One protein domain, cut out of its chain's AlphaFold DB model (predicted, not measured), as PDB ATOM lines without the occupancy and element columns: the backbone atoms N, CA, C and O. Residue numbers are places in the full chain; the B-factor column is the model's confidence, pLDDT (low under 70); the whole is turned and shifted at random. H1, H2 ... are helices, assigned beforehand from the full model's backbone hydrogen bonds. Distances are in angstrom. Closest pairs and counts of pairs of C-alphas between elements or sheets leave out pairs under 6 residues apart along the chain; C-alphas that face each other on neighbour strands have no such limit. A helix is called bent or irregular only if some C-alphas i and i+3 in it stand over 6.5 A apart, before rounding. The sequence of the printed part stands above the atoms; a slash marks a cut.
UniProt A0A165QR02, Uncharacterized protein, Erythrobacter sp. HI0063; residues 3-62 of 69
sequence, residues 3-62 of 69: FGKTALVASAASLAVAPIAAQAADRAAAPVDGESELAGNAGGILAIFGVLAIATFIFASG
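Overview. This is residues 3 to 62 of the 69 residues of an uncharacterized protein of Erythrobacter sp. HI0063 (UniProt A0A165QR02). Two long helices, H1 and H3, form the arms of a wide open V, joined by a long loop, residues 24 to 36, and short H2 at the foot of H3. The 60 printed residues hold three named helices in the order H1, H2, H3 and no named strand: all helix. The whole is extended, radius of gyration of the C-alphas 18.4 A, and flat, spanning 50 by 46 by 12 A.

Along the chain. Find C-alpha 3 at (189.881, 199.073, 194.701); from there H1, residues 3 to 23, runs 30.1 A. H1 has a kink of 39 degrees near residue 17 and is only just irregular, C-alphas 16 and 19 being 7.0 A apart. H2 is residues 37 to 40. H3, residues 42 to 60, runs 26.7 A to C-alpha 60 at (169.387, 209.764, 227.828).

Arrangement. H1 is apart from H2 and H3. H2 and H3 meet only through their tight link, Asn 41. Residues 3 to 62 stand free. Every O i to N i+4 pair is within hydrogen-bond range in H3, 15 of 17 in H1; H2 is too short for one.

Size, cuts and confidence. The farthest C-alphas, Phe 3 and Asp 33, are 51.3 A apart. The printed part has no cut; the link H1 to H2 is long. Mean pLDDT of the printed part is 76.9, with residues 3 to 4, 22 to 24, 26 to 41 and 62 under 70.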
ATOM      1  N   PHE A   3     190.525 197.952 195.400       68.00
ATOM      2  CA  PHE A   3     189.881 199.073 194.701       68.00
ATOM      3  C   PHE A   3     188.359 199.155 194.885       68.00
ATOM      4  O   PHE A   3     187.798 200.245 194.917       68.00
ATOM      5  N   GLY A   4     187.679 198.018 195.066       69.94
ATOM      6  CA  GLY A   4     186.229 198.011 195.304       69.94
ATOM      7  C   GLY A   4     185.847 198.629 196.651       69.94
ATOM      8  O   GLY A   4     184.876 199.369 196.742       69.94
ATOM      9  N   LYS A   5     186.654 198.390 197.694       74.31
ATOM     10  CA  LYS A   5     186.415 198.957 199.030       74.31
ATOM     11  C   LYS A   5     186.669 200.465 199.054       74.31
ATOM     12  O   LYS A   5     185.896 201.198 199.652       74.31
ATOM     13  N   THR A   6     187.710 200.931 198.360       78.75
ATOM     14  CA  THR A   6     187.993 202.369 198.234       78.75
ATOM     15  C   THR A   6     186.925 203.090 197.414       78.75
ATOM     16  O   THR A   6     186.533 204.191 197.781       78.75
ATOM     17  N   ALA A   7     186.406 202.462 196.353       78.94
ATOM     18  CA  ALA A   7     185.316 203.023 195.554       78.94
ATOM     19  C   ALA A   7     184.010 203.147 196.356       78.94
ATOM     20  O   ALA A   7     183.326 204.158 196.241       78.94
ATOM     21  N   LEU A   8     183.698 202.162 197.206       81.56
ATOM     22  CA  LEU A   8     182.513 202.187 198.070       81.56
ATOM     23  C   LEU A   8     182.599 203.283 199.140       81.56
ATOM     24  O   LEU A   8     181.629 203.992 199.382       81.56
ATOM     25  N   VAL A   9     183.764 203.450 199.768       84.12
ATOM     26  CA  VAL A   9     183.964 204.514 200.765       84.12
ATOM     27  C   VAL A   9     183.897 205.893 200.107       84.12
ATOM     28  O   VAL A   9     183.270 206.796 200.654       84.12
ATOM     29  N   ALA A  10     184.481 206.049 198.917       83.38
ATOM     30  CA  ALA A  10     184.417 207.300 198.170       83.38
ATOM     31  C   ALA A  10     182.975 207.653 197.763       83.38
ATOM     32  O   ALA A  10     182.558 208.790 197.959       83.38
ATOM     33  N   SER A  11     182.189 206.692 197.267       82.25
ATOM     34  CA  SER A  11     180.792 206.941 196.891       82.25
ATOM     35  C   SER A  11     179.894 207.224 198.099       82.25
ATOM     36  O   SER A  11     179.065 208.130 198.033       82.25
ATOM     37  N   ALA A  12     180.088 206.519 199.216       83.31
ATOM     38  CA  ALA A  12     179.374 206.789 200.463       83.31
ATOM     39  C   ALA A  12     179.693 208.190 201.012       83.31
ATOM     40  O   ALA A  12     178.784 208.924 201.398       83.31
ATOM     41  N   ALA A  13     180.966 208.596 200.983       85.06
ATOM     42  CA  ALA A  13     181.377 209.938 201.385       85.06
ATOM     43  C   ALA A  13     180.804 211.015 200.446       85.06
ATOM     44  O   ALA A  13     180.292 212.027 200.918       85.06
ATOM     45  N   SER A  14     180.813 210.783 199.129       84.62
ATOM     46  CA  SER A  14     180.201 211.701 198.163       84.62
ATOM     47  C   SER A  14     178.694 211.847 198.370       84.62
ATOM     48  O   SER A  14     178.198 212.962 198.277       84.62
ATOM     49  N   LEU A  15     177.968 210.774 198.701       83.75
ATOM     50  CA  LEU A  15     176.532 210.843 199.004       83.75
ATOM     51  C   LEU A  15     176.239 211.573 200.322       83.75
ATOM     52  O   LEU A  15     175.273 212.327 200.394       83.75
ATOM     53  N   ALA A  16     177.081 211.392 201.343       84.31
ATOM     54  CA  ALA A  16     176.941 212.089 202.622       84.31
ATOM     55  C   ALA A  16     177.243 213.596 202.514       84.31
ATOM     56  O   ALA A  16     176.622 214.405 203.198       84.31
ATOM     57  N   VAL A  17     178.177 213.979 201.637       84.38
ATOM     58  CA  VAL A  17     178.595 215.380 201.437       84.38
ATOM     59  C   VAL A  17     177.798 216.075 200.323       84.38
ATOM     60  O   VAL A  17     177.729 217.303 200.302       84.38
ATOM     61  N   ALA A  18     177.132 215.322 199.442       81.38
ATOM     62  CA  ALA A  18     176.270 215.846 198.381       81.38
ATOM     63  C   ALA A  18     175.269 216.925 198.843       81.38
ATOM     64  O   ALA A  18     175.208 217.959 198.176       81.38
ATOM     65  N   PRO A  19     174.517 216.770 199.956       73.44
ATOM     66  CA  PRO A  19     173.600 217.818 200.403       73.44
ATOM     67  C   PRO A  19     174.336 219.093 200.837       73.44
ATOM     68  O   PRO A  19     173.902 220.181 200.482       73.44
ATOM     69  N   ILE A  20     175.484 218.973 201.513       81.75
ATOM     70  CA  ILE A  20     176.291 220.119 201.969       81.75
ATOM     71  C   ILE A  20     176.863 220.885 200.765       81.75
ATOM     72  O   ILE A  20     176.798 222.111 200.707       81.75
ATOM     73  N   ALA A  21     177.372 220.169 199.759       75.81
ATOM     74  CA  ALA A  21     177.877 220.771 198.526       75.81
ATOM     75  C   ALA A  21     176.755 221.404 197.682       75.81
ATOM     76  O   ALA A  21     176.955 222.458 197.080       75.81
ATOM     77  N   ALA A  22     175.563 220.801 197.664       69.62
ATOM     78  CA  ALA A  22     174.391 221.353 196.984       69.62
ATOM     79  C   ALA A  22     173.838 222.613 197.673       69.62
ATOM     80  O   ALA A  22     173.216 223.442 197.010       69.62
ATOM     81  N   GLN A  23     174.066 222.763 198.981       69.56
ATOM     82  CA  GLN A  23     173.721 223.961 199.753       69.56
ATOM     83  C   GLN A  23     174.745 225.093 199.596       69.56
ATOM     84  O   GLN A  23     174.385 226.253 199.757       69.56
ATOM     85  N   ALA A  24     176.001 224.772 199.276       69.81
ATOM     86  CA  ALA A  24     177.061 225.758 199.052       69.81
ATOM     87  C   ALA A  24     177.000 226.424 197.662       69.81
ATOM     88  O   ALA A  24     177.706 227.398 197.414       69.81
ATOM     89  N   ALA A  25     176.183 225.897 196.746       70.88
ATOM     90  CA  ALA A  25     175.924 226.533 195.463       70.88
ATOM     91  C   ALA A  25     174.973 227.723 195.656       70.88
ATOM     92  O   ALA A  25     173.842 227.552 196.112       70.88
ATOM     93  N   ASP A  26     175.435 228.916 195.277       61.69
ATOM     94  CA  ASP A  26     174.667 230.158 195.350       61.69
ATOM     95  C   ASP A  26     173.433 230.052 194.435       61.69
ATOM     96  O   ASP A  26     173.526 230.095 193.202       61.69
ATOM     97  N   ARG A  27     172.256 229.814 195.023       63.31
ATOM     98  CA  ARG A  27     170.997 229.859 194.279       63.31
ATOM     99  C   ARG A  27     170.613 231.321 194.125       63.31
ATOM    100  O   ARG A  27     170.148 231.932 195.081       63.31
ATOM    101  N   ALA A  28     170.728 231.847 192.908       63.41
ATOM    102  CA  ALA A  28     170.076 233.099 192.547       63.41
ATOM    103  C   ALA A  28     168.564 232.945 192.791       63.41
ATOM    104  O   ALA A  28     167.874 232.226 192.064       63.41
ATOM    105  N   ALA A  29     168.076 233.553 193.872       61.34
ATOM    106  CA  ALA A  29     166.678 233.491 194.256       61.34
ATOM    107  C   ALA A  29     165.839 234.190 193.181       61.34
ATOM    108  O   ALA A  29     166.045 235.366 192.882       61.34
ATOM    109  N   ALA A  30     164.894 233.464 192.584       62.12
ATOM    110  CA  ALA A  30     163.813 234.114 191.861       62.12
ATOM    111  C   ALA A  30     162.980 234.882 192.900       62.12
ATOM    112  O   ALA A  30     162.591 234.259 193.894       62.12
ATOM    113  N   PRO A  31     162.725 236.191 192.717       60.81
ATOM    114  CA  PRO A  31     161.885 236.940 193.640       60.81
ATOM    115  C   PRO A  31     160.511 236.273 193.706       60.81
ATOM    116  O   PRO A  31     159.794 236.219 192.707       60.81
ATOM    117  N   VAL A  32     160.178 235.700 194.861       61.91
ATOM    118  CA  VAL A  32     158.845 235.173 195.133       61.91
ATOM    119  C   VAL A  32     158.106 236.238 195.927       61.91
ATOM    120  O   VAL A  32     158.498 236.570 197.043       61.91
ATOM    121  N   ASP A  33     157.050 236.800 195.342       56.56
ATOM    122  CA  ASP A  33     156.075 237.612 196.074       56.56
ATOM    123  C   ASP A  33     155.386 236.700 197.104       56.56
ATOM    124  O   ASP A  33     154.370 236.062 196.830       56.56
ATOM    125  N   GLY A  34     156.025 236.537 198.264       60.31
ATOM    126  CA  GLY A  34     155.659 235.551 199.281       60.31
ATOM    127  C   GLY A  34     156.863 234.879 199.939       60.31
ATOM    128  O   GLY A  34     156.836 233.670 200.166       60.31
ATOM    129  N   GLU A  35     157.932 235.632 200.213       58.66
ATOM    130  CA  GLU A  35     159.047 235.164 201.036       58.66
ATOM    131  C   GLU A  35     158.490 234.589 202.348       58.66
ATOM    132  O   GLU A  35     157.791 235.266 203.100       58.66
ATOM    133  N   SER A  36     158.706 233.290 202.572       64.19
ATOM    134  CA  SER A  36     158.142 232.592 203.725       64.19
ATOM    135  C   SER A  36     158.700 233.224 204.999       64.19
ATOM    136  O   SER A  36     159.908 233.174 205.220       64.19
ATOM    137  N   GLU A  37     157.836 233.774 205.858       59.56
ATOM    138  CA  GLU A  37     158.211 234.396 207.145       59.56
ATOM    139  C   GLU A  37     159.062 233.466 208.034       59.56
ATOM    140  O   GLU A  37     159.805 233.906 208.913       59.56
ATOM    141  N   LEU A  38     159.008 232.160 207.763       60.19
ATOM    142  CA  LEU A  38     159.830 231.136 208.390       60.19
ATOM    143  C   LEU A  38     161.328 231.268 208.063       60.19
ATOM    144  O   LEU A  38     162.162 230.942 208.908       60.19
ATOM    145  N   ALA A  39     161.688 231.775 206.881       62.94
ATOM    146  CA  ALA A  39     163.077 232.007 206.484       62.94
ATOM    147  C   ALA A  39     163.743 233.101 207.339       62.94
ATOM    148  O   ALA A  39     164.923 232.980 207.666       62.94
ATOM    149  N   GLY A  40     162.981 234.103 207.796       66.88
ATOM    150  CA  GLY A  40     163.477 235.151 208.695       66.88
ATOM    151  C   GLY A  40     163.790 234.665 210.118       66.88
ATOM    152  O   GLY A  40     164.617 235.265 210.799       66.88
ATOM    153  N   ASN A  41     163.179 233.558 210.564       67.56
ATOM    154  CA  ASN A  41     163.336 233.008 211.920       67.56
ATOM    155  C   ASN A  41     163.903 231.573 211.944       67.56
ATOM    156  O   ASN A  41     163.880 230.891 212.973       67.56
ATOM    157  N   ALA A  42     164.449 231.095 210.824       73.19
ATOM    158  CA  ALA A  42     165.044 229.764 210.749       73.19
ATOM    159  C   ALA A  42     166.149 229.577 211.808       73.19
ATOM    160  O   ALA A  42     166.242 228.519 212.422       73.19
ATOM    161  N   GLY A  43     166.921 230.631 212.103       80.50
ATOM    162  CA  GLY A  43     167.937 230.617 213.158       80.50
ATOM    163  C   GLY A  43     167.370 230.369 214.561       80.50
ATOM    164  O   GLY A  43     167.923 229.559 215.303       80.50
ATOM    165  N   GLY A  44     166.245 231.000 214.916       85.56
ATOM    166  CA  GLY A  44     165.599 230.801 216.218       85.56
ATOM    167  C   GLY A  44     165.031 229.392 216.372       85.56
ATOM    168  O   GLY A  44     165.202 228.755 217.409       85.56
ATOM    169  N   ILE A  45     164.426 228.861 215.311       85.50
ATOM    170  CA  ILE A  45     163.868 227.503 215.304       85.50
ATOM    171  C   ILE A  45     164.979 226.455 215.399       85.50
ATOM    172  O   ILE A  45     164.895 225.542 216.221       85.50
ATOM    173  N   LEU A  46     166.049 226.600 214.614       88.38
ATOM    174  CA  LEU A  46     167.207 225.709 214.685       88.38
ATOM    175  C   LEU A  46     167.891 225.764 216.059       88.38
ATOM    176  O   LEU A  46     168.305 224.722 216.565       88.38
ATOM    177  N   ALA A  47     167.953 226.937 216.696       89.19
ATOM    178  CA  ALA A  47     168.472 227.068 218.056       89.19
ATOM    179  C   ALA A  47     167.622 226.289 219.075       89.19
ATOM    180  O   ALA A  47     168.178 225.581 219.915       89.19
ATOM    181  N   ILE A  48     166.289 226.347 218.971       93.56
ATOM    182  CA  ILE A  48     165.380 225.569 219.830       93.56
ATOM    183  C   ILE A  48     165.617 224.066 219.645       93.56
ATOM    184  O   ILE A  48     165.782 223.346 220.630       93.56
ATOM    185  N   PHE A  49     165.691 223.588 218.400       94.44
ATOM    186  CA  PHE A  49     165.976 222.178 218.127       94.44
ATOM    187  C   PHE A  49     167.357 221.747 218.632       94.44
ATOM    188  O   PHE A  49     167.491 220.642 219.155       94.44
ATOM    189  N   GLY A  50     168.365 222.617 218.538       94.25
ATOM    190  CA  GLY A  50     169.696 222.367 219.092       94.25
ATOM    191  C   GLY A  50     169.675 222.197 220.612       94.25
ATOM    192  O   GLY A  50     170.235 221.233 221.130       94.25
ATOM    193  N   VAL A  51     168.975 223.081 221.328       95.19
ATOM    194  CA  VAL A  51     168.821 222.978 222.790       95.19
ATOM    195  C   VAL A  51     168.065 221.706 223.175       95.19
ATOM    196  O   VAL A  51     168.497 220.997 224.084       95.19
ATOM    197  N   LEU A  52     166.979 221.381 222.469       95.06
ATOM    198  CA  LEU A  52     166.217 220.154 222.710       95.06
ATOM    199  C   LEU A  52     167.068 218.899 222.500       95.06
ATOM    200  O   LEU A  52     167.026 218.006 223.339       95.06
ATOM    201  N   ALA A  53     167.866 218.844 221.432       92.94
ATOM    202  CA  ALA A  53     168.745 217.710 221.155       92.94
ATOM    203  C   ALA A  53     169.823 217.522 222.236       92.94
ATOM    204  O   ALA A  53     170.126 216.395 222.622       92.94
ATOM    205  N   ILE A  54     170.389 218.616 222.756       92.62
ATOM    206  CA  ILE A  54     171.356 218.553 223.862       92.62
ATOM    207  C   ILE A  54     170.663 218.090 225.150       92.62
ATOM    208  O   ILE A  54     171.190 217.232 225.855       92.62
ATOM    209  N   ALA A  55     169.474 218.615 225.453       89.38
ATOM    210  CA  ALA A  55     168.722 218.243 226.649       89.38
ATOM    211  C   ALA A  55     168.316 216.761 226.641       89.38
ATOM    212  O   ALA A  55     168.487 216.076 227.652       89.38
ATOM    213  N   THR A  56     167.833 216.242 225.508       85.56
ATOM    214  CA  THR A  56     167.504 214.816 225.370       85.56
ATOM    215  C   THR A  56     168.743 213.937 225.437       85.56
ATOM    216  O   THR A  56     168.688 212.885 226.063       85.56
ATOM    217  N   PHE A  57     169.867 214.366 224.858       86.12
ATOM    218  CA  PHE A  57     171.135 213.645 224.958       86.12
ATOM    219  C   PHE A  57     171.620 213.537 226.408       86.12
ATOM    220  O   PHE A  57     172.002 212.453 226.840       86.12
ATOM    221  N   ILE A  58     171.564 214.631 227.173       87.44
ATOM    222  CA  ILE A  58     171.943 214.636 228.593       87.44
ATOM    223  C   ILE A  58     171.017 213.718 229.396       87.44
ATOM    224  O   ILE A  58     171.502 212.914 230.186       87.44
ATOM    225  N   PHE A  59     169.704 213.804 229.170       83.56
ATOM    226  CA  PHE A  59     168.734 212.964 229.870       83.56
ATOM    227  C   PHE A  59     168.915 211.474 229.544       83.56
ATOM    228  O   PHE A  59     168.881 210.646 230.443       83.56
ATOM    229  N   ALA A  60     169.167 211.139 228.277       81.62
ATOM    230  CA  ALA A  60     169.387 209.764 227.828       81.62
ATOM    231  C   ALA A  60     170.779 209.204 228.175       81.62
ATOM    232  O   ALA A  60     170.995 208.005 228.042       81.62
ATOM    233  N   SER A  61     171.730 210.058 228.570       78.12
ATOM    234  CA  SER A  61     173.079 209.649 228.996       78.12
ATOM    235  C   SER A  61     173.209 209.510 230.514       78.12
ATOM    236  O   SER A  61     174.291 209.184 230.998       78.12
ATOM    237  N   GLY A  62     172.144 209.791 231.276       69.31
ATOM    238  CA  GLY A  62     172.073 209.402 232.680       69.31
ATOM    239  C   GLY A  62     172.055 207.881 232.768       69.31
ATOM    240  O   GLY A  62     171.262 207.248 232.082       69.31
TER     241      GLY A  62